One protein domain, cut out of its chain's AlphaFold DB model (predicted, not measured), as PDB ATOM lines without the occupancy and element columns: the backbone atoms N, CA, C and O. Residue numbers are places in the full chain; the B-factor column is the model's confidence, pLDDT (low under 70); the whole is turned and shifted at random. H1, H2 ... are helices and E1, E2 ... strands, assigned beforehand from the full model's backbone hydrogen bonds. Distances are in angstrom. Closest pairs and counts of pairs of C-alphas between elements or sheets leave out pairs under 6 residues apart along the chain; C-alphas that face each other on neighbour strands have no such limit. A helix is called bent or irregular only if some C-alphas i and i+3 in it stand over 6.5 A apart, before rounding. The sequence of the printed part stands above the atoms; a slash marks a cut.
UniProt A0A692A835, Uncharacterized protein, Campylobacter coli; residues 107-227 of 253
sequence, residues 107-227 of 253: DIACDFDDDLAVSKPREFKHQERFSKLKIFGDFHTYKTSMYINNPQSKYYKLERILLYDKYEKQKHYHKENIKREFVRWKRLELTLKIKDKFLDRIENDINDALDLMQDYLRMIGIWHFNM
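AT A GLANCE: This is residues 107 to 227 of the 253 residues of an uncharacterized protein of Campylobacter coli (UniProt A0A692A835). A twisted wall of five antiparallel strands has two helices over one of its faces: H1 covers E2 and E3 near one edge, and the long H3 lies over the other half, chiefly over E5. H1 and H3 are not side by side but splay apart, meeting at their last residues, while the short H2 sits at one end of the strands on the opposite face, which is otherwise bare, and residues 199 to 204 of H3 stick out. The 121 printed residues hold three named helices and five named strands, in the order E1 H1 E2 E3 E4 H2 E5 H3, and the sheet runs E1 E5 E4 E3 E2. The class is mixed, helices and strands. The whole is compact, with a radius of gyration of the C-alphas of 14.4 A, and spans 39 by 30 by 26 A.

HOW THE PARTS SIT: E1, residues 107 to 113, is an edge strand, and its neighbour is E5, residues 185 to 196. They are antiparallel at 165 degrees, with N 110 and O 188 at 2.9 A and N 190 and O 108 at 2.8 A. E4, residues 158 to 165, is the next antiparallel neighbour of E5, with N 162 and O 189 at 2.8 A. E3, residues 145 to 152, follows across the sheet, with N 146 and O 163 of E4 at 2.8 A, and it bends by 57 degrees at residue 149. The other edge strand is E2, residues 136 to 142, with N 140 and O 147 of E3 at 2.8 A. E2, E3 and E4 form a meander, each strand the antiparallel neighbour of the one before; E2 and E3 are a hairpin, and so are E3 and E4. H1, residues 120 to 132, is on the sheet at a height of 9.1 A, over E3 and E2. It runs along the strands, at 22 degrees to E2 on the local plane; the closest C-alphas of the two are those of Lys 120 and Thr 141, 5.5 A apart. H3, residues 199 to 219, is on the same face at a height over the sheet of 8.9 A. It lies over E5 and only just over E1, on which 3 of its C-alphas fall. It only just runs along the strands, at 27 degrees to E5 on the local plane; the closest C-alphas of H3 and E5 are those of Ala 209 and Leu 190, 7.0 A apart. H1 and H3 only just touch, with 3 pairs of C-alphas within 8 A, and only at their ends. Their closest C-alphas are those of Arg 129 and Met 219, 6.9 A apart, and they run opposite ways at a steep tilt of 62 degrees. H2, residues 166 to 173, is on the opposite face at a height over the sheet of 7.0 A, beside the strands and over none of them. The closest C-alphas of H2 and E5 are those of Lys 166 and Lys 186, 5.1 A apart. In H2 every O i to N i+4 pair is within hydrogen-bond range; H1 has 7 of 9 and H3 13 of 17.

IN THESE COORDINATES: E1 begins at C-alpha 107, (-28.595, 52.649, 24.894), and measures 19.6 A. H1 is 19.4 A long and irregular, with C-alphas 121 and 124 7.4 A apart. E2 measures 18.2 A, E3 19.6 A, E4 21.0 A and H2 9.9 A. E5, the longest strand, measures 31.9 A and ends at C-alpha 196, (-33.905, 66.028, 23.776). H3 is 29.7 A long, has a kink of 36 degrees near residue 206, and is irregular, with C-alphas 200 and 203 7.3 A apart; it ends at C-alpha 219, (-7.330, 48.618, 26.385).

THE WHOLE: The two C-alphas farthest apart are those of Pro 121 and Asp 200, 40.5 A. The printed part has no cut. The link from H2 to E5, 11 residues, is long, and that from E1 to H1 is short. Mean pLDDT of the printed part is 90.6, and no printed residue is under 70.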
ATOM      1  N   ASP A 107     -29.679  53.593  24.643       93.44
ATOM      2  CA  ASP A 107     -28.595  52.649  24.894       93.44
ATOM      3  C   ASP A 107     -27.753  52.548  23.619       93.44
ATOM      4  O   ASP A 107     -28.241  52.096  22.578       93.44
ATOM      5  N   ILE A 108     -26.498  52.983  23.692       91.81
ATOM      6  CA  ILE A 108     -25.495  52.722  22.658       91.81
ATOM      7  C   ILE A 108     -24.799  51.422  23.037       91.81
ATOM      8  O   ILE A 108     -24.514  51.199  24.211       91.81
ATOM      9  N   ALA A 109     -24.543  50.547  22.069       92.12
ATOM     10  CA  ALA A 109     -23.895  49.268  22.319       92.12
ATOM     11  C   ALA A 109     -22.836  48.970  21.261       92.12
ATOM     12  O   ALA A 109     -23.079  49.179  20.073       92.12
ATOM     13  N   CYS A 110     -21.719  48.390  21.689       91.38
ATOM     14  CA  CYS A 110     -20.784  47.706  20.809       91.38
ATOM     15  C   CYS A 110     -20.699  46.225  21.200       91.38
ATOM     16  O   CYS A 110     -20.723  45.856  22.376       91.38
ATOM     17  N   ASP A 111     -20.656  45.373  20.179       91.69
ATOM     18  CA  ASP A 111     -20.499  43.928  20.311       91.69
ATOM     19  C   ASP A 111     -19.121  43.550  19.794       91.69
ATOM     20  O   ASP A 111     -18.705  44.034  18.738       91.69
ATOM     21  N   PHE A 112     -18.446  42.681  20.530       91.69
ATOM     22  CA  PHE A 112     -17.078  42.284  20.243       91.69
ATOM     23  C   PHE A 112     -16.835  40.829  20.657       91.69
ATOM     24  O   PHE A 112     -17.565  40.271  21.487       91.69
ATOM     25  N   ASP A 113     -15.859  40.207  20.007       91.00
ATOM     26  CA  ASP A 113     -15.410  38.846  20.268       91.00
ATOM     27  C   ASP A 113     -14.242  38.884  21.255       91.00
ATOM     28  O   ASP A 113     -13.185  39.432  20.960       91.00
ATOM     29  N   ASP A 114     -14.452  38.346  22.454       88.75
ATOM     30  CA  ASP A 114     -13.450  38.377  23.513       88.75
ATOM     31  C   ASP A 114     -13.575  37.145  24.414       88.75
ATOM     32  O   ASP A 114     -14.670  36.686  24.764       88.75
ATOM     33  N   ASP A 115     -12.431  36.578  24.788       85.75
ATOM     34  CA  ASP A 115     -12.348  35.481  25.753       85.75
ATOM     35  C   ASP A 115     -12.293  35.991  27.199       85.75
ATOM     36  O   ASP A 115     -12.474  35.217  28.147       85.75
ATOM     37  N   LEU A 116     -12.106  37.297  27.401       83.38
ATOM     38  CA  LEU A 116     -12.075  37.882  28.723       83.38
ATOM     39  C   LEU A 116     -13.405  37.686  29.456       83.38
ATOM     40  O   LEU A 116     -14.463  38.211  29.097       83.38
ATOM     41  N   ALA A 117     -13.327  36.972  30.574       84.94
ATOM     42  CA  ALA A 117     -14.462  36.821  31.463       84.94
ATOM     43  C   ALA A 117     -14.885  38.175  32.063       84.94
ATOM     44  O   ALA A 117     -14.070  38.955  32.568       84.94
ATOM     45  N   VAL A 118     -16.192  38.416  32.069       89.81
ATOM     46  CA  VAL A 118     -16.818  39.514  32.808       89.81
ATOM     47  C   VAL A 118     -17.379  38.923  34.092       89.81
ATOM     48  O   VAL A 118     -18.528  38.513  34.130       89.81
ATOM     49  N   SER A 119     -16.555  38.778  35.123       90.75
ATOM     50  CA  SER A 119     -16.934  38.093  36.363       90.75
ATOM     51  C   SER A 119     -16.306  38.762  37.578       90.75
ATOM     52  O   SER A 119     -15.355  39.531  37.441       90.75
ATOM     53  N   LYS A 120     -16.828  38.471  38.778       89.81
ATOM     54  CA  LYS A 120     -16.371  39.108  40.025       89.81
ATOM     55  C   LYS A 120     -14.848  38.995  40.235       89.81
ATOM     56  O   LYS A 120     -14.245  40.015  40.550       89.81
ATOM     57  N   PRO A 121     -14.187  37.849  39.959       90.81
ATOM     58  CA  PRO A 121     -12.724  37.749  40.044       90.81
ATOM     59  C   PRO A 121     -11.948  38.675  39.095       90.81
ATOM     60  O   PRO A 121     -10.777  38.948  39.334       90.81
ATOM     61  N   ARG A 122     -12.566  39.147  38.003       88.12
ATOM     62  CA  ARG A 122     -11.946  40.065  37.032       88.12
ATOM     63  C   ARG A 122     -12.433  41.512  37.165       88.12
ATOM     64  O   ARG A 122     -12.004  42.354  36.379       88.12
ATOM     65  N   GLU A 123     -13.286  41.811  38.148       91.06
ATOM     66  CA  GLU A 123     -13.853  43.148  38.372       91.06
ATOM     67  C   GLU A 123     -12.758  44.207  38.529       91.06
ATOM     68  O   GLU A 123     -12.793  45.216  37.831       91.06
ATOM     69  N   PHE A 124     -11.727  43.933  39.339       92.31
ATOM     70  CA  PHE A 124     -10.623  44.868  39.574       92.31
ATOM     71  C   PHE A 124      -9.907  45.281  38.279       92.31
ATOM     72  O   PHE A 124      -9.661  46.461  38.047       92.31
ATOM     73  N   LYS A 125      -9.637  44.327  37.377       92.94
ATOM     74  CA  LYS A 125      -8.979  44.605  36.088       92.94
ATOM     75  C   LYS A 125      -9.839  45.503  35.195       92.94
ATOM     76  O   LYS A 125      -9.326  46.360  34.479       92.94
ATOM     77  N   HIS A 126     -11.154  45.300  35.212       93.50
ATOM     78  CA  HIS A 126     -12.088  46.151  34.477       93.50
ATOM     79  C   HIS A 126     -12.197  47.540  35.103       93.50
ATOM     80  O   HIS A 126     -12.165  48.531  34.378       93.50
ATOM     81  N   GLN A 127     -12.246  47.620  36.431       94.06
ATOM     82  CA  GLN A 127     -12.248  48.873  37.178       94.06
ATOM     83  C   GLN A 127     -10.993  49.707  36.914       94.06
ATOM     84  O   GLN A 127     -11.103  50.907  36.663       94.06
ATOM     85  N   GLU A 128      -9.813  49.085  36.900       95.38
ATOM     86  CA  GLU A 128      -8.551  49.750  36.569       95.38
ATOM     87  C   GLU A 128      -8.603  50.372  35.163       95.38
ATOM     88  O   GLU A 128      -8.197  51.518  34.959       95.38
ATOM     89  N   ARG A 129      -9.165  49.645  34.188       95.25
ATOM     90  CA  ARG A 129      -9.317  50.142  32.816       95.25
ATOM     91  C   ARG A 129     -10.258  51.337  32.738       95.25
ATOM     92  O   ARG A 129      -9.891  52.356  32.167       95.25
ATOM     93  N   PHE A 130     -11.431  51.250  33.358       95.69
ATOM     94  CA  PHE A 130     -12.372  52.372  33.406       95.69
ATOM     95  C   PHE A 130     -11.798  53.584  34.154       95.69
ATOM     96  O   PHE A 130     -11.975  54.715  33.708       95.69
ATOM     97  N   SER A 131     -11.018  53.361  35.211       95.19
ATOM     98  CA  SER A 131     -10.359  54.440  35.957       95.19
ATOM     99  C   SER A 131      -9.338  55.195  35.096       95.19
ATOM    100  O   SER A 131      -9.289  56.424  35.137       95.19
ATOM    101  N   LYS A 132      -8.577  54.498  34.236       96.00
ATOM    102  CA  LYS A 132      -7.680  55.130  33.243       96.00
ATOM    103  C   LYS A 132      -8.442  55.974  32.213       96.00
ATOM    104  O   LYS A 132      -7.913  56.974  31.738       96.00
ATOM    105  N   LEU A 133      -9.700  55.629  31.930       94.81
ATOM    106  CA  LEU A 133     -10.623  56.418  31.102       94.81
ATOM    107  C   LEU A 133     -11.337  57.534  31.884       94.81
ATOM    108  O   LEU A 133     -12.258  58.162  31.362       94.81
ATOM    109  N   LYS A 134     -10.919  57.797  33.130       94.81
ATOM    110  CA  LYS A 134     -11.529  58.780  34.039       94.81
ATOM    111  C   LYS A 134     -13.018  58.506  34.294       94.81
ATOM    112  O   LYS A 134     -13.815  59.436  34.412       94.81
ATOM    113  N   ILE A 135     -13.382  57.225  34.355       95.44
ATOM    114  CA  ILE A 135     -14.705  56.745  34.746       95.44
ATOM    115  C   ILE A 135     -14.604  56.176  36.159       95.44
ATOM    116  O   ILE A 135     -13.930  55.169  36.384       95.44
ATOM    117  N   PHE A 136     -15.319  56.795  37.094       93.19
ATOM    118  CA  PHE A 136     -15.380  56.371  38.492       93.19
ATOM    119  C   PHE A 136     -16.828  56.113  38.912       93.19
ATOM    120  O   PHE A 136     -17.762  56.590  38.271       93.19
ATOM    121  N   GLY A 137     -17.039  55.354  39.982       90.38
ATOM    122  CA  GLY A 137     -18.369  55.038  40.500       90.38
ATOM    123  C   GLY A 137     -18.419  53.654  41.130       90.38
ATOM    124  O   GLY A 137     -17.394  52.982  41.252       90.38
ATOM    125  N   ASP A 138     -19.622  53.224  41.498       91.25
ATOM    126  CA  ASP A 138     -19.826  51.924  42.129       91.25
ATOM    127  C   ASP A 138     -19.880  50.814  41.079       91.25
ATOM    128  O   ASP A 138     -20.820  50.717  40.280       91.25
ATOM    129  N   PHE A 139     -18.861  49.954  41.103       93.69
ATOM    130  CA  PHE A 139     -18.787  48.761  40.270       93.69
ATOM    131  C   PHE A 139     -19.572  47.632  40.932       93.69
ATOM    132  O   PHE A 139     -19.266  47.187  42.036       93.69
ATOM    133  N   HIS A 140     -20.587  47.141  40.233       93.81
ATOM    134  CA  HIS A 140     -21.389  46.012  40.675       93.81
ATOM    135  C   HIS A 140     -21.290  44.875  39.664       93.81
ATOM    136  O   HIS A 140     -21.885  44.941  38.589       93.81
ATOM    137  N   THR A 141     -20.572  43.809  40.010       94.19
ATOM    138  CA  THR A 141     -20.551  42.587  39.200       94.19
ATOM    139  C   THR A 141     -21.548  41.556  39.708       94.19
ATOM    140  O   THR A 141     -21.520  41.155  40.870       94.19
ATOM    141  N   TYR A 142     -22.389  41.066  38.802       92.31
ATOM    142  CA  TYR A 142     -23.329  39.982  39.036       92.31
ATOM    143  C   TYR A 142     -23.226  38.948  37.915       92.31
ATOM    144  O   TYR A 142     -23.495  39.246  36.749       92.31
ATOM    145  N   LYS A 143     -22.871  37.708  38.277       92.12
ATOM    146  CA  LYS A 143     -22.633  36.602  37.334       92.12
ATOM    147  C   LYS A 143     -21.653  37.015  36.229       92.12
ATOM    148  O   LYS A 143     -20.486  37.252  36.522       92.12
ATOM    149  N   THR A 144     -22.141  37.102  34.992       94.31
ATOM    150  CA  THR A 144     -21.374  37.416  33.786       94.31
ATOM    151  C   THR A 144     -21.555  38.872  33.328       94.31
ATOM    152  O   THR A 144     -21.468  39.182  32.140       94.31
ATOM    153  N   SER A 145     -21.930  39.772  34.240       96.00
ATOM    154  CA  SER A 145     -22.255  41.174  33.948       96.00
ATOM    155  C   SER A 145     -21.654  42.106  34.990       96.00
ATOM    156  O   SER A 145     -21.733  41.824  36.181       96.00
ATOM    157  N   MET A 146     -21.129  43.239  34.547       96.88
ATOM    158  CA  MET A 146     -20.593  44.312  35.371       96.88
ATOM    159  C   MET A 146     -21.325  45.615  35.053       96.88
ATOM    160  O   MET A 146     -21.452  46.003  33.890       96.88
ATOM    161  N   TYR A 147     -21.798  46.280  36.099       96.81
ATOM    162  CA  TYR A 147     -22.555  47.520  36.040       96.81
ATOM    163  C   TYR A 147     -21.759  48.638  36.702       96.81
ATOM    164  O   TYR A 147     -21.170  48.427  37.758       96.81
ATOM    165  N   ILE A 148     -21.808  49.828  36.113       96.12
ATOM    166  CA  ILE A 148     -21.380  51.078  36.741       96.12
ATOM    167  C   ILE A 148     -22.573  52.020  36.628       96.12
ATOM    168  O   ILE A 148     -22.898  52.474  35.528       96.12
ATOM    169  N   ASN A 149     -23.287  52.236  37.730       94.44
ATOM    170  CA  ASN A 149     -24.475  53.091  37.753       94.44
ATOM    171  C   ASN A 149     -24.081  54.511  38.162       94.44
ATOM    172  O   ASN A 149     -23.311  54.682  39.100       94.44
ATOM    173  N   ASN A 150     -24.645  55.511  37.484       92.38
ATOM    174  CA  ASN A 150     -24.352  56.934  37.671       92.38
ATOM    175  C   ASN A 150     -22.839  57.228  37.746       92.38
ATOM    176  O   ASN A 150     -22.380  57.797  38.740       92.38
ATOM    177  N   PRO A 151     -22.050  56.807  36.738       94.38
ATOM    178  CA  PRO A 151     -20.610  56.999  36.768       94.38
ATOM    179  C   PRO A 151     -20.249  58.486  36.826       94.38
ATOM    180  O   PRO A 151     -20.778  59.310  36.077       94.38
ATOM    181  N   GLN A 152     -19.272  58.815  37.662       92.81
ATOM    182  CA  GLN A 152     -18.569  60.085  37.595       92.81
ATOM    183  C   GLN A 152     -17.690  60.075  36.344       92.81
ATOM    184  O   GLN A 152     -16.783  59.252  36.205       92.81
ATOM    185  N   SER A 153     -17.995  60.967  35.405       89.50
ATOM    186  CA  SER A 153     -17.285  61.085  34.135       89.50
ATOM    187  C   SER A 153     -17.451  62.488  33.552       89.50
ATOM    188  O   SER A 153     -18.352  63.227  33.951       89.50
ATOM    189  N   LYS A 154     -16.632  62.838  32.550       85.31
ATOM    190  CA  LYS A 154     -16.845  64.063  31.751       85.31
ATOM    191  C   LYS A 154     -18.160  64.029  30.949       85.31
ATOM    192  O   LYS A 154     -18.661  65.070  30.534       85.31
ATOM    193  N   TYR A 155     -18.734  62.842  30.750       83.12
ATOM    194  CA  TYR A 155     -19.951  62.623  29.978       83.12
ATOM    195  C   TYR A 155     -21.186  62.792  30.877       83.12
ATOM    196  O   TYR A 155     -21.755  61.822  31.370       83.12
ATOM    197  N   TYR A 156     -21.628  64.035  31.081       71.44
ATOM    198  CA  TYR A 156     -22.712  64.391  32.019       71.44
ATOM    199  C   TYR A 156     -24.058  63.669  31.804       71.44
ATOM    200  O   TYR A 156     -24.919  63.686  32.683       71.44
ATOM    201  N   LYS A 157     -24.275  63.052  30.637       87.69
ATOM    202  CA  LYS A 157     -25.499  62.301  30.315       87.69
ATOM    203  C   LYS A 157     -25.393  60.800  30.541       87.69
ATOM    204  O   LYS A 157     -26.394  60.108  30.352       87.69
ATOM    205  N   LEU A 158     -24.220  60.289  30.898       93.94
ATOM    206  CA  LEU A 158     -23.996  58.865  31.090       93.94
ATOM    207  C   LEU A 158     -24.625  58.401  32.407       93.94
ATOM    208  O   LEU A 158     -24.138  58.709  33.488       93.94
ATOM    209  N   GLU A 159     -25.720  57.646  32.318       94.69
ATOM    210  CA  GLU A 159     -26.409  57.098  33.493       94.69
ATOM    211  C   GLU A 159     -25.886  55.722  33.883       94.69
ATOM    212  O   GLU A 159     -25.972  55.334  35.049       94.69
ATOM    213  N   ARG A 160     -25.387  54.945  32.919       96.31
ATOM    214  CA  ARG A 160     -24.942  53.581  33.193       96.31
ATOM    215  C   ARG A 160     -23.969  53.070  32.150       96.31
ATOM    216  O   ARG A 160     -24.175  53.269  30.955       96.31
ATOM    217  N   ILE A 161     -22.989  52.314  32.623       97.38
ATOM    218  CA  ILE A 161     -22.139  51.446  31.813       97.38
ATOM    219  C   ILE A 161     -22.478  50.002  32.172       97.38
ATOM    220  O   ILE A 161     -22.584  49.657  33.350       97.38
ATOM    221  N   LEU A 162     -22.660  49.159  31.162       97.25
ATOM    222  CA  LEU A 162     -22.929  47.739  31.319       97.25
ATOM    223  C   LEU A 162     -22.017  46.940  30.387       97.25
ATOM    224  O   LEU A 162     -22.200  46.934  29.173       97.25
ATOM    225  N   LEU A 163     -21.061  46.230  30.975       97.12
ATOM    226  CA  LEU A 163     -20.218  45.256  30.293       97.12
ATOM    227  C   LEU A 163     -20.715  43.857  30.639       97.12
ATOM    228  O   LEU A 163     -20.926  43.565  31.813       97.12
ATOM    229  N   TYR A 164     -20.917  42.977  29.661       96.56
ATOM    230  CA  TYR A 164     -21.431  41.641  29.955       96.56
ATOM    231  C   TYR A 164     -21.188  40.614  28.860       96.56
ATOM    232  O   TYR A 164     -21.003  40.938  27.687       96.56
ATOM    233  N   ASP A 165     -21.270  39.349  29.262       95.75
ATOM    234  CA  ASP A 165     -21.372  38.222  28.350       95.75
ATOM    235  C   ASP A 165     -22.770  38.169  27.723       95.75
ATOM    236  O   ASP A 165     -23.783  37.843  28.363       95.75
ATOM    237  N   LYS A 166     -22.836  38.547  26.448       94.19
ATOM    238  CA  LYS A 166     -24.091  38.653  25.717       94.19
ATOM    239  C   LYS A 166     -24.580  37.285  25.260       94.19
ATOM    240  O   LYS A 166     -25.796  37.079  25.245       94.19
ATOM    241  N   TYR A 167     -23.676  36.361  24.943       93.56
ATOM    242  CA  TYR A 167     -24.027  34.982  24.619       93.56
ATOM    243  C   TYR A 167     -24.687  34.284  25.801       93.56
ATOM    244  O   TYR A 167     -25.800  33.779  25.656       93.56
ATOM    245  N   GLU A 168     -24.075  34.353  26.983       93.19
ATOM    246  CA  GLU A 168     -24.618  33.767  28.210       93.19
ATOM    247  C   GLU A 168     -25.994  34.353  28.542       93.19
ATOM    248  O   GLU A 168     -26.950  33.623  28.822       93.19
ATOM    249  N   LYS A 169     -26.152  35.678  28.412       90.31
ATOM    250  CA  LYS A 169     -27.454  36.329  28.604       90.31
ATOM    251  C   LYS A 169     -28.495  35.839  27.595       90.31
ATOM    252  O   LYS A 169     -29.624  35.543  27.980       90.31
ATOM    253  N   GLN A 170     -28.156  35.748  26.308       88.12
ATOM    254  CA  GLN A 170     -29.116  35.303  25.293       88.12
ATOM    255  C   GLN A 170     -29.490  33.828  25.449       88.12
ATOM    256  O   GLN A 170     -30.668  33.474  25.382       88.12
ATOM    257  N   LYS A 171     -28.508  32.973  25.723       88.75
ATOM    258  CA  LYS A 171     -28.704  31.535  25.853       88.75
ATOM    259  C   LYS A 171     -29.451  31.156  27.129       88.75
ATOM    260  O   LYS A 171     -30.399  30.382  27.064       88.75
ATOM    261  N   HIS A 172     -29.058  31.703  28.278       86.88
ATOM    262  CA  HIS A 172     -29.573  31.251  29.574       86.88
ATOM    263  C   HIS A 172     -30.716  32.113  30.105       86.88
ATOM    264  O   HIS A 172     -31.711  31.574  30.586       86.88
ATOM    265  N   TYR A 173     -30.612  33.441  29.998       81.44
ATOM    266  CA  TYR A 173     -31.663  34.332  30.490       81.44
ATOM    267  C   TYR A 173     -32.810  34.463  29.481       81.44
ATOM    268  O   TYR A 173     -33.971  34.302  29.847       81.44
ATOM    269  N   HIS A 174     -32.501  34.677  28.198       79.50
ATOM    270  CA  HIS A 174     -33.528  34.786  27.155       79.50
ATOM    271  C   HIS A 174     -33.948  33.441  26.541       79.50
ATOM    272  O   HIS A 174     -34.906  33.409  25.769       79.50
ATOM    273  N   LYS A 175     -33.277  32.334  26.904       83.06
ATOM    274  CA  LYS A 175     -33.555  30.975  26.400       83.06
ATOM    275  C   LYS A 175     -33.565  30.905  24.866       83.06
ATOM    276  O   LYS A 175     -34.344  30.163  24.268       83.06
ATOM    277  N   GLU A 176     -32.721  31.708  24.218       83.00
ATOM    278  CA  GLU A 176     -32.590  31.728  22.765       83.00
ATOM    279  C   GLU A 176     -31.586  30.668  22.296       83.00
ATOM    280  O   GLU A 176     -30.525  30.481  22.891       83.00
ATOM    281  N   ASN A 177     -31.889  30.002  21.179       84.19
ATOM    282  CA  ASN A 177     -30.935  29.111  20.531       84.19
ATOM    283  C   ASN A 177     -29.918  29.938  19.727       84.19
ATOM    284  O   ASN A 177     -30.187  30.330  18.589       84.19
ATOM    285  N   ILE A 178     -28.779  30.249  20.346       86.81
ATOM    286  CA  ILE A 178     -27.688  31.015  19.736       86.81
ATOM    287  C   ILE A 178     -26.622  30.060  19.196       86.81
ATOM    288  O   ILE A 178     -26.217  29.113  19.869       86.81
ATOM    289  N   LYS A 179     -26.148  30.326  17.974       89.12
ATOM    290  CA  LYS A 179     -25.082  29.549  17.333       89.12
ATOM    291  C   LYS A 179     -23.785  29.600  18.150       89.12
ATOM    292  O   LYS A 179     -23.461  30.624  18.747       89.12
ATOM    293  N   ARG A 180     -23.014  28.508  18.107       88.25
ATOM    294  CA  ARG A 180     -21.735  28.372  18.831       88.25
ATOM    295  C   ARG A 180     -20.680  29.400  18.422       88.25
ATOM    296  O   ARG A 180     -19.856  29.751  19.253       88.25
ATOM    297  N   GLU A 181     -20.746  29.913  17.193       89.75
ATOM    298  CA  GLU A 181     -19.858  30.979  16.699       89.75
ATOM    299  C   GLU A 181     -19.902  32.252  17.562       89.75
ATOM    300  O   GLU A 181     -18.953  33.017  17.566       89.75
ATOM    301  N   PHE A 182     -20.963  32.454  18.353       91.38
ATOM    302  CA  PHE A 182     -21.088  33.594  19.259       91.38
ATOM    303  C   PHE A 182     -20.641  33.300  20.700       91.38
ATOM    304  O   PHE A 182     -20.924  34.105  21.573       91.38
ATOM    305  N   VAL A 183     -19.973  32.183  21.010       92.31
ATOM    306  CA  VAL A 183     -19.620  31.829  22.408       92.31
ATOM    307  C   VAL A 183     -18.744  32.882  23.109       92.31
ATOM    308  O   VAL A 183     -18.816  33.048  24.323       92.31
ATOM    309  N   ARG A 184     -17.962  33.646  22.341       92.69
ATOM    310  CA  ARG A 184     -17.109  34.742  22.829       92.69
ATOM    311  C   ARG A 184     -17.784  36.115  22.770       92.69
ATOM    312  O   ARG A 184     -17.144  37.138  22.963       92.69
ATOM    313  N   TRP A 185     -19.092  36.161  22.535       93.62
ATOM    314  CA  TRP A 185     -19.814  37.412  22.342       93.62
ATOM    315  C   TRP A 185     -19.961  38.212  23.639       93.62
ATOM    316  O   TRP A 185     -20.778  37.887  24.511       93.62
ATOM    317  N   LYS A 186     -19.221  39.316  23.727       94.12
ATOM    318  CA  LYS A 186     -19.357  40.324  24.779       94.12
ATOM    319  C   LYS A 186     -20.034  41.581  24.245       94.12
ATOM    320  O   LYS A 186     -20.029  41.858  23.044       94.12
ATOM    321  N   ARG A 187     -20.644  42.337  25.156       94.44
ATOM    322  CA  ARG A 187     -21.235  43.641  24.863       94.44
ATOM    323  C   ARG A 187     -20.830  44.663  25.906       94.44
ATOM    324  O   ARG A 187     -20.963  44.401  27.102       94.44
ATOM    325  N   LEU A 188     -20.444  45.840  25.430       95.19
ATOM    326  CA  LEU A 188     -20.374  47.066  26.212       95.19
ATOM    327  C   LEU A 188     -21.551  47.956  25.803       95.19
ATOM    328  O   LEU A 188     -21.766  48.217  24.621       95.19
ATOM    329  N   GLU A 189     -22.345  48.373  26.779       95.81
ATOM    330  CA  GLU A 189     -23.567  49.155  26.605       95.81
ATOM    331  C   GLU A 189     -23.484  50.417  27.472       95.81
ATOM    332  O   GLU A 189     -23.198  50.339  28.668       95.81
ATOM    333  N   LEU A 190     -23.712  51.578  26.862       95.88
ATOM    334  CA  LEU A 190     -23.726  52.888  27.506       95.88
ATOM    335  C   LEU A 190     -25.144  53.451  27.441       95.88
ATOM    336  O   LEU A 190     -25.672  53.693  26.355       95.88
ATOM    337  N   THR A 191     -25.755  53.677  28.600       96.12
ATOM    338  CA  THR A 191     -27.070  54.316  28.704       96.12
ATOM    339  C   THR A 191     -26.888  55.821  28.874       96.12
ATOM    340  O   THR A 191     -26.363  56.273  29.893       96.12
ATOM    341  N   LEU A 192     -27.355  56.597  27.898       94.38
ATOM    342  CA  LEU A 192     -27.330  58.058  27.915       94.38
ATOM    343  C   LEU A 192     -28.732  58.628  28.145       94.38
ATOM    344  O   LEU A 192     -29.690  58.262  27.458       94.38
ATOM    345  N   LYS A 193     -28.852  59.601  29.047       92.81
ATOM    346  CA  LYS A 193     -30.080  60.372  29.263       92.81
ATOM    347  C   LYS A 193     -30.073  61.647  28.450       92.81
ATOM    348  O   LYS A 193     -29.444  62.639  28.808       92.81
ATOM    349  N   ILE A 194     -30.819  61.624  27.354       88.75
ATOM    350  CA  ILE A 194     -30.798  62.706  26.376       88.75
ATOM    351  C   ILE A 194     -31.810  63.799  26.729       88.75
ATOM    352  O   ILE A 194     -31.423  64.966  26.784       88.75
ATOM    353  N   LYS A 195     -33.073  63.421  26.988       88.31
ATOM    354  CA  LYS A 195     -34.233  64.318  27.193       88.31
ATOM    355  C   LYS A 195     -34.402  65.401  26.114       88.31
ATOM    356  O   LYS A 195     -34.922  66.485  26.382       88.31
ATOM    357  N   ASP A 196     -34.013  65.086  24.888       89.94
ATOM    358  CA  ASP A 196     -33.905  66.028  23.776       89.94
ATOM    359  C   ASP A 196     -34.136  65.338  22.421       89.94
ATOM    360  O   ASP A 196     -34.352  64.124  22.366       89.94
ATOM    361  N   LYS A 197     -34.144  66.088  21.317       90.44
ATOM    362  CA  LYS A 197     -34.204  65.529  19.959       90.44
ATOM    363  C   LYS A 197     -32.961  64.685  19.691       90.44
ATOM    364  O   LYS A 197     -31.857  65.196  19.709       90.44
ATOM    365  N   PHE A 198     -33.141  63.390  19.424       89.38
ATOM    366  CA  PHE A 198     -32.023  62.449  19.265       89.38
ATOM    367  C   PHE A 198     -31.024  62.874  18.179       89.38
ATOM    368  O   PHE A 198     -29.821  62.780  18.394       89.38
ATOM    369  N   LEU A 199     -31.527  63.355  17.037       87.69
ATOM    370  CA  LEU A 199     -30.696  63.720  15.887       87.69
ATOM    371  C   LEU A 199     -29.702  64.841  16.221       87.69
ATOM    372  O   LEU A 199     -28.540  64.747  15.845       87.69
ATOM    373  N   ASP A 200     -30.123  65.816  17.024       89.06
ATOM    374  CA  ASP A 200     -29.316  66.980  17.422       89.06
ATOM    375  C   ASP A 200     -28.178  66.605  18.390       89.06
ATOM    376  O   ASP A 200     -27.337  67.426  18.750       89.06
ATOM    377  N   ARG A 201     -28.167  65.357  18.869       88.12
ATOM    378  CA  ARG A 201     -27.231  64.856  19.881       88.12
ATOM    379  C   ARG A 201     -26.243  63.845  19.323       88.12
ATOM    380  O   ARG A 201     -25.365  63.417  20.064       88.12
ATOM    381  N   ILE A 202     -26.375  63.471  18.048       83.94
ATOM    382  CA  ILE A 202     -25.500  62.483  17.408       83.94
ATOM    383  C   ILE A 202     -24.050  62.970  17.422       83.94
ATOM    384  O   ILE A 202     -23.179  62.263  17.917       83.94
ATOM    385  N   GLU A 203     -23.808  64.187  16.933       82.38
ATOM    386  CA  GLU A 203     -22.447  64.708  16.752       82.38
ATOM    387  C   GLU A 203     -21.687  64.916  18.065       82.38
ATOM    388  O   GLU A 203     -20.465  64.826  18.072       82.38
ATOM    389  N   ASN A 204     -22.417  65.134  19.162       84.81
ATOM    390  CA  ASN A 204     -21.861  65.351  20.492       84.81
ATOM    391  C   ASN A 204     -21.968  64.062  21.323       84.81
ATOM    392  O   ASN A 204     -21.080  63.217  21.299       84.81
ATOM    393  N   ASP A 205     -23.105  63.866  22.002       87.50
ATOM    394  CA  ASP A 205     -23.288  62.821  23.015       87.50
ATOM    395  C   ASP A 205     -23.058  61.390  22.481       87.50
ATOM    396  O   ASP A 205     -22.579  60.529  23.220       87.50
ATOM    397  N   ILE A 206     -23.447  61.101  21.231       87.19
ATOM    398  CA  ILE A 206     -23.319  59.746  20.672       87.19
ATOM    399  C   ILE A 206     -21.891  59.468  20.211       87.19
ATOM    400  O   ILE A 206     -21.372  58.405  20.534       87.19
ATOM    401  N   ASN A 207     -21.252  60.399  19.502       88.00
ATOM    402  CA  ASN A 207     -19.851  60.247  19.101       88.00
ATOM    403  C   ASN A 207     -18.929  60.116  20.320       88.00
ATOM    404  O   ASN A 207     -18.136  59.184  20.374       88.00
ATOM    405  N   ASP A 208     -19.138  60.936  21.353       89.62
ATOM    406  CA  ASP A 208     -18.438  60.836  22.639       89.62
ATOM    407  C   ASP A 208     -18.561  59.438  23.276       89.62
ATOM    408  O   ASP A 208     -17.605  58.885  23.831       89.62
ATOM    409  N   ALA A 209     -19.753  58.838  23.198       90.81
ATOM    410  CA  ALA A 209     -19.987  57.487  23.693       90.81
ATOM    411  C   ALA A 209     -19.274  56.424  22.840       90.81
ATOM    412  O   ALA A 209     -18.762  55.450  23.393       90.81
ATOM    413  N   LEU A 210     -19.217  56.605  21.518       90.25
ATOM    414  CA  LEU A 210     -18.474  55.718  20.618       90.25
ATOM    415  C   LEU A 210     -16.964  55.795  20.871       90.25
ATOM    416  O   LEU A 210     -16.317  54.749  20.909       90.25
ATOM    417  N   ASP A 211     -16.428  56.987  21.122       90.69
ATOM    418  CA  ASP A 211     -15.016  57.185  21.459       90.69
ATOM    419  C   ASP A 211     -14.664  56.498  22.783       90.69
ATOM    420  O   ASP A 211     -13.708  55.725  22.848       90.69
ATOM    421  N   LEU A 212     -15.498  56.660  23.820       92.62
ATOM    422  CA  LEU A 212     -15.322  55.947  25.089       92.62
ATOM    423  C   LEU A 212     -15.319  54.421  24.900       92.62
ATOM    424  O   LEU A 212     -14.506  53.718  25.507       92.62
ATOM    425  N   MET A 213     -16.232  53.895  24.077       93.19
ATOM    426  CA  MET A 213     -16.256  52.467  23.756       93.19
ATOM    427  C   MET A 213     -14.979  52.038  23.037       93.19
ATOM    428  O   MET A 213     -14.392  51.022  23.400       93.19
ATOM    429  N   GLN A 214     -14.543  52.805  22.040       92.31
ATOM    430  CA  GLN A 214     -13.347  52.525  21.256       92.31
ATOM    431  C   GLN A 214     -12.087  52.507  22.127       92.31
ATOM    432  O   GLN A 214     -11.250  51.613  21.977       92.31
ATOM    433  N   ASP A 215     -11.966  53.456  23.054       93.38
ATOM    434  CA  ASP A 215     -10.844  53.532  23.984       93.38
ATOM    435  C   ASP A 215     -10.833  52.339  24.940       93.38
ATOM    436  O   ASP A 215      -9.801  51.686  25.099       93.38
ATOM    437  N   TYR A 216     -11.987  51.975  25.510       93.75
ATOM    438  CA  TYR A 216     -12.091  50.780  26.347       93.75
ATOM    439  C   TYR A 216     -11.713  49.504  25.581       93.75
ATOM    440  O   TYR A 216     -10.960  48.674  26.096       93.75
ATOM    441  N   LEU A 217     -12.197  49.355  24.344       92.38
ATOM    442  CA  LEU A 217     -11.889  48.199  23.504       92.38
ATOM    443  C   LEU A 217     -10.389  48.091  23.192       92.38
ATOM    444  O   LEU A 217      -9.806  47.012  23.323       92.38
ATOM    445  N   ARG A 218      -9.716  49.211  22.903       92.56
ATOM    446  CA  ARG A 218      -8.257  49.228  22.696       92.56
ATOM    447  C   ARG A 218      -7.496  48.733  23.924       92.56
ATOM    448  O   ARG A 218      -6.539  47.974  23.790       92.56
ATOM    449  N   MET A 219      -7.947  49.081  25.131       92.06
ATOM    450  CA  MET A 219      -7.330  48.618  26.385       92.06
ATOM    451  C   MET A 219      -7.482  47.112  26.642       92.06
ATOM    452  O   MET A 219      -6.795  46.555  27.509       92.06
ATOM    453  N   ILE A 220      -8.402  46.451  25.940       90.88
ATOM    454  CA  ILE A 220      -8.577  44.997  25.992       90.88
ATOM    455  C   ILE A 220      -8.008  44.291  24.753       90.88
ATOM    456  O   ILE A 220      -8.123  43.076  24.666       90.88
ATOM    457  N   GLY A 221      -7.333  45.024  23.860       89.75
ATOM    458  CA  GLY A 221      -6.680  44.483  22.665       89.75
ATOM    459  C   GLY A 221      -7.558  44.451  21.412       89.75
ATOM    460  O   GLY A 221      -7.131  43.904  20.402       89.75
ATOM    461  N   ILE A 222      -8.751  45.053  21.456       89.81
ATOM    462  CA  ILE A 222      -9.708  45.077  20.346       89.81
ATOM    463  C   ILE A 222      -9.629  46.437  19.660       89.81
ATOM    464  O   ILE A 222     -10.011  47.471  20.209       89.81
ATOM    465  N   TRP A 223      -9.099  46.442  18.441       81.19
ATOM    466  CA  TRP A 223      -8.760  47.679  17.736       81.19
ATOM    467  C   TRP A 223      -9.951  48.337  17.056       81.19
ATOM    468  O   TRP A 223      -9.974  49.559  16.931       81.19
ATOM    469  N   HIS A 224     -10.943  47.555  16.643       71.56
ATOM    470  CA  HIS A 224     -12.110  48.058  15.935       71.56
ATOM    471  C   HIS A 224     -13.342  47.275  16.369       71.56
ATOM    472  O   HIS A 224     -13.296  46.057  16.487       71.56
ATOM    473  N   PHE A 225     -14.462  47.967  16.554       77.69
ATOM    474  CA  PHE A 225     -15.778  47.331  16.539       77.69
ATOM    475  C   PHE A 225     -16.476  47.629  15.213       77.69
ATOM    476  O   PHE A 225     -15.991  48.416  14.399       77.69
ATOM    477  N   ASN A 226     -17.609  46.974  14.957       78.94
ATOM    478  CA  ASN A 226     -18.298  47.049  13.671       78.94
ATOM    479  C   ASN A 226     -18.981  48.418  13.446       78.94
ATOM    480  O   ASN A 226     -20.205  48.545  13.489       78.94
ATOM    481  N   MET A 227     -18.180  49.454  13.175       76.31
ATOM    482  CA  MET A 227     -18.623  50.828  12.910       76.31
ATOM    483  C   MET A 227     -19.592  50.908  11.736       76.31
ATOM    484  O   MET A 227     -20.504  51.732  11.730       76.31
TER     485      MET A 227